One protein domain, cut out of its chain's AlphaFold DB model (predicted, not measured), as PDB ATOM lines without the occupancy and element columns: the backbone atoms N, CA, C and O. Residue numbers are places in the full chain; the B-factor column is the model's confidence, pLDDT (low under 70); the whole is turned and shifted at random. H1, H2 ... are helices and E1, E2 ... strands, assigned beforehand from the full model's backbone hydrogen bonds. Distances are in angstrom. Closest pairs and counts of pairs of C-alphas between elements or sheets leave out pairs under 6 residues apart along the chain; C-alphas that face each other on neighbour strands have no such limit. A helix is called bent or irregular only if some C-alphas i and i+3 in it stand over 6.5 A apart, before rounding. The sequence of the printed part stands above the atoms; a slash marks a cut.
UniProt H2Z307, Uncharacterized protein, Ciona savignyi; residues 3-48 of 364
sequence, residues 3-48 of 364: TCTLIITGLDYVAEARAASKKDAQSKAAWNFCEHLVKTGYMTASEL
ATOM      1  N   THR A   3      13.434  48.694 -34.733       89.44
ATOM      2  CA  THR A   3      13.523  49.558 -35.910       89.44
ATOM      3  C   THR A   3      14.533  48.950 -36.873       89.44
ATOM      4  O   THR A   3      15.651  48.634 -36.466       89.44
ATOM      5  N   CYS A   4      14.141  48.743 -38.125       93.94
ATOM      6  CA  CYS A   4      15.014  48.223 -39.170       93.94
ATOM      7  C   CYS A   4      15.163  49.281 -40.260       93.94
ATOM      8  O   CYS A   4      14.159  49.773 -40.772       93.94
ATOM      9  N   THR A   5      16.409  49.629 -40.578       92.56
ATOM     10  CA  THR A   5      16.780  50.511 -41.685       92.56
ATOM     11  C   THR A   5      17.488  49.690 -42.759       92.56
ATOM     12  O   THR A   5      18.387  48.903 -42.452       92.56
ATOM     13  N   LEU A   6      17.064  49.835 -44.012       91.50
ATOM     14  CA  LEU A   6      17.609  49.130 -45.167       91.50
ATOM     15  C   LEU A   6      18.174  50.146 -46.158       91.50
ATOM     16  O   LEU A   6      17.477  51.070 -46.578       91.50
ATOM     17  N   ILE A   7      19.449  49.961 -46.501       91.31
ATOM     18  CA  ILE A   7      20.220  50.814 -47.407       91.31
ATOM     19  C   ILE A   7      20.887  49.892 -48.421       91.31
ATOM     20  O   ILE A   7      21.582  48.954 -48.029       91.31
ATOM     21  N   ILE A   8      20.679  50.149 -49.711       86.94
ATOM     22  CA  ILE A   8      21.353  49.422 -50.789       86.94
ATOM     23  C   ILE A   8      22.355  50.360 -51.453       86.94
ATOM     24  O   ILE A   8      22.029  51.488 -51.811       86.94
ATOM     25  N   THR A   9      23.588  49.890 -51.629       85.25
ATOM     26  CA  THR A   9      24.638  50.639 -52.327       85.25
ATOM     27  C   THR A   9      24.231  50.890 -53.780       85.25
ATOM     28  O   THR A   9      24.030  49.934 -54.526       85.25
ATOM     29  N   GLY A  10      24.127  52.161 -54.178       80.44
ATOM     30  CA  GLY A  10      23.753  52.574 -55.539       80.44
ATOM     31  C   GLY A  10      22.325  53.110 -55.694       80.44
ATOM     32  O   GLY A  10      21.962  53.504 -56.797       80.44
ATOM     33  N   LEU A  11      21.529  53.154 -54.620       80.75
ATOM     34  CA  LEU A  11      20.211  53.789 -54.604       80.75
ATOM     35  C   LEU A  11      20.113  54.748 -53.415       80.75
ATOM     36  O   LEU A  11      20.326  54.342 -52.274       80.75
ATOM     37  N   ASP A  12      19.730  56.001 -53.668       83.00
ATOM     38  CA  ASP A  12      19.688  57.074 -52.657       83.00
ATOM     39  C   ASP A  12      18.472  56.993 -51.710       83.00
ATOM     40  O   ASP A  12      18.061  57.982 -51.103       83.00
ATOM     41  N   TYR A  13      17.870  55.809 -51.574       86.94
ATOM     42  CA  TYR A  13      16.698  55.586 -50.736       86.94
ATOM     43  C   TYR A  13      17.033  54.728 -49.517       86.94
ATOM     44  O   TYR A  13      17.628  53.657 -49.629       86.94
ATOM     45  N   VAL A  14      16.592  55.186 -48.346       90.56
ATOM     46  CA  VAL A  14      16.700  54.461 -47.078       90.56
ATOM     47  C   VAL A  14      15.297  54.078 -46.626       90.56
ATOM     48  O   VAL A  14      14.483  54.947 -46.317       90.56
ATOM     49  N   ALA A  15      15.010  52.779 -46.567       90.69
ATOM     50  CA  ALA A  15      13.733  52.288 -46.060       90.69
ATOM     51  C   ALA A  15      13.821  52.052 -44.546       90.69
ATOM     52  O   ALA A  15      14.636  51.251 -44.095       90.69
ATOM     53  N   GLU A  16      12.970  52.715 -43.756       92.62
ATOM     54  CA  GLU A  16      12.829  52.473 -42.311       92.62
ATOM     55  C   GLU A  16      11.475  51.815 -42.011       92.62
ATOM     56  O   GLU A  16      10.439  52.209 -42.553       92.62
ATOM     57  N   ALA A  17      11.465  50.827 -41.113       92.75
ATOM     58  CA  ALA A  17      10.239  50.268 -40.555       92.75
ATOM     59  C   ALA A  17      10.365  49.944 -39.064       92.75
ATOM     60  O   ALA A  17      11.428  49.553 -38.572       92.75
ATOM     61  N   ARG A  18       9.246  50.069 -38.339       90.94
ATOM     62  CA  ARG A  18       9.151  49.774 -36.904       90.94
ATOM     63  C   ARG A  18       8.145  48.661 -36.651       90.94
ATOM     64  O   ARG A  18       7.023  48.722 -37.146       90.94
ATOM     65  N   ALA A  19       8.531  47.669 -35.855       90.94
ATOM     66  CA  ALA A  19       7.669  46.539 -35.521       90.94
ATOM     67  C   ALA A  19       7.908  45.987 -34.108       90.94
ATOM     68  O   ALA A  19       8.866  46.340 -33.412       90.94
ATOM     69  N   ALA A  20       7.024  45.088 -33.669       86.38
ATOM     70  CA  ALA A  20       7.139  44.407 -32.379       86.38
ATOM     71  C   ALA A  20       8.198  43.287 -32.385       86.38
ATOM     72  O   ALA A  20       8.756  42.973 -31.337       86.38
ATOM     73  N   SER A  21       8.518  42.727 -33.557       87.38
ATOM     74  CA  SER A  21       9.481  41.633 -33.744       87.38
ATOM     75  C   SER A  21      10.590  42.017 -34.726       87.38
ATOM     76  O   SER A  21      10.349  42.769 -35.668       87.38
ATOM     77  N   LYS A  22      11.802  41.470 -34.542       87.56
ATOM     78  CA  LYS A  22      12.940  41.682 -35.458       87.56
ATOM     79  C   LYS A  22      12.635  41.198 -36.878       87.56
ATOM     80  O   LYS A  22      12.904  41.920 -37.829       87.56
ATOM     81  N   LYS A  23      12.036  40.006 -37.000       88.69
ATOM     82  CA  LYS A  23      11.656  39.411 -38.291       88.69
ATOM     83  C   LYS A  23      10.636  40.286 -39.025       88.69
ATOM     84  O   LYS A  23      10.766  40.523 -40.215       88.69
ATOM     85  N   ASP A  24       9.663  40.801 -38.282       86.25
ATOM     86  CA  ASP A  24       8.597  41.653 -38.812       86.25
ATOM     87  C   ASP A  24       9.133  43.030 -39.252       86.25
ATOM     88  O   ASP A  24       8.837  43.503 -40.345       86.25
ATOM     89  N   ALA A  25      10.028  43.638 -38.460       90.38
ATOM     90  CA  ALA A  25      10.679  44.901 -38.823       90.38
ATOM     91  C   ALA A  25      11.501  44.775 -40.118       90.38
ATOM     92  O   ALA A  25      11.466  45.674 -40.953       90.38
ATOM     93  N   GLN A  26      12.206  43.651 -40.295       92.38
ATOM     94  CA  GLN A  26      12.969  43.356 -41.512       92.38
ATOM     95  C   GLN A  26      12.060  43.193 -42.734       92.38
ATOM     96  O   GLN A  26      12.324  43.797 -43.770       92.38
ATOM     97  N   SER A  27      10.974  42.421 -42.612       90.44
ATOM     98  CA  SER A  27      10.011  42.232 -43.704       90.44
ATOM     99  C   SER A  27       9.366  43.551 -44.136       90.44
ATOM    100  O   SER A  27       9.281  43.813 -45.332       90.44
ATOM    101  N   LYS A  28       8.995  44.417 -43.188       89.75
ATOM    102  CA  LYS A  28       8.427  45.742 -43.486       89.75
ATOM    103  C   LYS A  28       9.419  46.687 -44.153       89.75
ATOM    104  O   LYS A  28       9.059  47.370 -45.106       89.75
ATOM    105  N   ALA A  29      10.667  46.720 -43.682       92.81
ATOM    106  CA  ALA A  29      11.702  47.558 -44.285       92.81
ATOM    107  C   ALA A  29      12.006  47.123 -45.729       92.81
ATOM    108  O   ALA A  29      12.112  47.970 -46.613       92.81
ATOM    109  N   ALA A  30      12.066  45.811 -45.986       91.62
ATOM    110  CA  ALA A  30      12.224  45.268 -47.334       91.62
ATOM    111  C   ALA A  30      11.038  45.625 -48.246       91.62
ATOM    112  O   ALA A  30      11.243  46.073 -49.371       91.62
ATOM    113  N   TRP A  31       9.804  45.505 -47.746       89.50
ATOM    114  CA  TRP A  31       8.602  45.866 -48.501       89.50
ATOM    115  C   TRP A  31       8.540  47.349 -48.871       89.50
ATOM    116  O   TRP A  31       8.312  47.673 -50.035       89.50
ATOM    117  N   ASN A  32       8.812  48.242 -47.917       90.75
ATOM    118  CA  ASN A  32       8.865  49.686 -48.166       90.75
ATOM    119  C   ASN A  32       9.900  50.036 -49.248       90.75
ATOM    120  O   ASN A  32       9.664  50.905 -50.087       90.75
ATOM    121  N   PHE A  33      11.038  49.336 -49.253       91.25
ATOM    122  CA  PHE A  33      12.062  49.502 -50.277       91.25
ATOM    123  C   PHE A  33      11.575  49.059 -51.660       91.25
ATOM    124  O   PHE A  33      11.685  49.813 -52.625       91.25
ATOM    125  N   CYS A  34      10.968  47.876 -51.755       89.31
ATOM    126  CA  CYS A  34      10.385  47.364 -52.993       89.31
ATOM    127  C   CYS A  34       9.296  48.289 -53.568       89.31
ATOM    128  O   CYS A  34       9.259  48.519 -54.774       89.31
ATOM    129  N   GLU A  35       8.444  48.884 -52.730       87.94
ATOM    130  CA  GLU A  35       7.448  49.865 -53.186       87.94
ATOM    131  C   GLU A  35       8.084  51.136 -53.750       87.94
ATOM    132  O   GLU A  35       7.598  51.691 -54.738       87.94
ATOM    133  N   HIS A  36       9.179  51.598 -53.145       89.06
ATOM    134  CA  HIS A  36       9.927  52.731 -53.671       89.06
ATOM    135  C   HIS A  36      10.554  52.408 -55.035       89.06
ATOM    136  O   HIS A  36      10.505  53.247 -55.934       89.06
ATOM    137  N   LEU A  37      11.071  51.189 -55.231       89.12
ATOM    138  CA  LEU A  37      11.589  50.727 -56.527       89.12
ATOM    139  C   LEU A  37      10.514  50.689 -57.616       89.12
ATOM    140  O   LEU A  37      10.776  51.083 -58.751       89.12
ATOM    141  N   VAL A  38       9.294  50.274 -57.267       89.62
ATOM    142  CA  VAL A  38       8.161  50.310 -58.202       89.62
ATOM    143  C   VAL A  38       7.769  51.748 -58.543       89.62
ATOM    144  O   VAL A  38       7.544  52.063 -59.707       89.62
ATOM    145  N   LYS A  39       7.748  52.654 -57.557       86.69
ATOM    146  CA  LYS A  39       7.443  54.081 -57.777       86.69
ATOM    147  C   LYS A  39       8.478  54.798 -58.639       86.69
ATOM    148  O   LYS A  39       8.126  55.677 -59.416       86.69
ATOM    149  N   THR A  40       9.746  54.438 -58.480       87.12
ATOM    150  CA  THR A  40      10.866  55.003 -59.247       87.12
ATOM    151  C   THR A  40      11.038  54.345 -60.616       87.12
ATOM    152  O   THR A  40      11.821  54.831 -61.427       87.12
ATOM    153  N   GLY A  41      10.277  53.283 -60.906       85.50
ATOM    154  CA  GLY A  41      10.279  52.602 -62.200       85.50
ATOM    155  C   GLY A  41      11.431  51.614 -62.397       85.50
ATOM    156  O   GLY A  41      11.614  51.131 -63.509       85.50
ATOM    157  N   TYR A  42      12.191  51.287 -61.345       84.94
ATOM    158  CA  TYR A  42      13.232  50.254 -61.406       84.94
ATOM    159  C   TYR A  42      12.659  48.829 -61.403       84.94
ATOM    160  O   TYR A  42      13.340  47.910 -61.849       84.94
ATOM    161  N   MET A  43      11.433  48.632 -60.904       85.12
ATOM    162  CA  MET A  43      10.736  47.337 -60.879       85.12
ATOM    163  C   MET A  43       9.264  47.492 -61.272       85.12
ATOM    164  O   MET A  43       8.659  48.541 -61.054       85.12
ATOM    165  N   THR A  44       8.657  46.434 -61.811       86.31
ATOM    166  CA  THR A  44       7.209  46.397 -62.077       86.31
ATOM    167  C   THR A  44       6.461  45.724 -60.925       86.31
ATOM    168  O   THR A  44       6.980  44.824 -60.268       86.31
ATOM    169  N   ALA A  45       5.215  46.137 -60.667       81.31
ATOM    170  CA  ALA A  45       4.417  45.604 -59.554       81.31
ATOM    171  C   ALA A  45       4.153  44.086 -59.649       81.31
ATOM    172  O   ALA A  45       3.882  43.447 -58.636       81.31
ATOM    173  N   SER A  46       4.255  43.507 -60.848       83.31
ATOM    174  CA  SER A  46       4.111  42.069 -61.109       83.31
ATOM    175  C   SER A  46       5.282  41.215 -60.618       83.31
ATOM    176  O   SER A  46       5.122  40.007 -60.486       83.31
ATOM    177  N   GLU A  47       6.446  41.811 -60.350       82.38
ATOM    178  CA  GLU A  47       7.626  41.092 -59.841       82.38
ATOM    179  C   GLU A  47       7.627  40.955 -58.313       82.38
ATOM    180  O   GLU A  47       8.473  40.266 -57.739       82.38
ATOM    181  N   LEU A  48       6.678  41.605 -57.635       81.38
ATOM    182  CA  LEU A  48       6.561  41.546 -56.188       81.38
ATOM    183  C   LEU A  48       5.822  40.273 -55.754       81.38
ATOM    184  O   LEU A  48       4.793  39.925 -56.340       81.38
TER     185      LEU A  48
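Overview. This is residues 3 to 48 of the 364 residues of an uncharacterized protein of Ciona savignyi (UniProt H2Z307). A hairpin of two strands, E1 and E2, lies along one side of a single long helix, H1, and the two make a narrow V. The V is narrow where residues 20 and 21 lead from E2 into H1, and it opens toward the hairpin's turn at residues 8 to 13; beyond the helix, the tail of residues 41 to 48 folds back on the side away from the hairpin. The printed part has 46 residues, with the named elements E1, E2 and H1 in that order along the chain, and the sheet E1 - E2 is antiparallel. The class is mixed, helices and strands, with 19 residues in the helix and 11 in the strands. The whole is only just compact, close to loose, with a radius of gyration of the C-alphas of 10.9 A, and it is flat, its C-alphas spanning 31 by 23 by 12 A along their three main axes.

Arrangement. E1, residues 3 to 7, and E2, residues 14 to 19, are antiparallel neighbour strands and form a hairpin, with an angle of 160 degrees between their N-to-C directions. Among the C-alphas that face each other are those of Thr 3 and Arg 18, 4.5 A apart, and those of Ile 7 and Val 14, 5.1 A apart. Across the pair, N of Cys 4 and O of Ala 17 are within hydrogen-bond range at 2.9 A, and so are N of Leu 6 and O of Ala 15 at 2.8 A. H1, residues 22 to 40, has 15 pairs of C-alphas within 8 A of E2; the closest are those of Ala 19 and Ala 25, 4.8 A apart, and the two centres are 7.7 A apart. Between E1 and H1 there are 10 pairs of C-alphas within 8 A; the closest are those of Cys 4 and Ala 25, 5.5 A apart, and the two centres are 9.1 A apart. Within 10 A, H1 has 41 pairs of C-alphas with E2 and 30 with E1, made by its residues 22 to 36. In the backbone of H1 every O i to N i+4 pair is within hydrogen-bond range.

Along the chain. E1 begins at C-alpha 3, at (13.523, 49.558, -35.910), and measures 13.4 A from its first C-alpha to its last, that of Ile 7. After residues 8 to 13 comes E2, from Val 14 to Ala 19, the longest strand by residues and 16.7 A long; its last C-alpha is at (7.669, 46.539, -35.521). H1 runs from Lys 22 to Thr 40, measures 27.3 A and ends at C-alpha 40, at (10.866, 55.003, -59.247). H1 is neither bent nor irregular. Residues 41 to 48 hold no named helix and no named strand; residues 45 to 47 are a short run of helix.

Size, cuts and confidence. The two C-alphas farthest apart are those of Ala 20 and Gly 41, at 31.1 A. The first and last printed C-alphas, those of Thr 3 and Leu 48, are 22.9 A apart. The printed part has no cut and runs from residue 3 to residue 48 of a full chain of 364 residues. The link from E1 to E2, with 6 residues, is short, and the link from E2 to H1, with 2 residues, is tight; no link is long. The mean pLDDT of the printed part is 88.1, and no printed residue is under 70. By element, the mean is 92 in E1, 91 in E2 and 89 in H1 of this model.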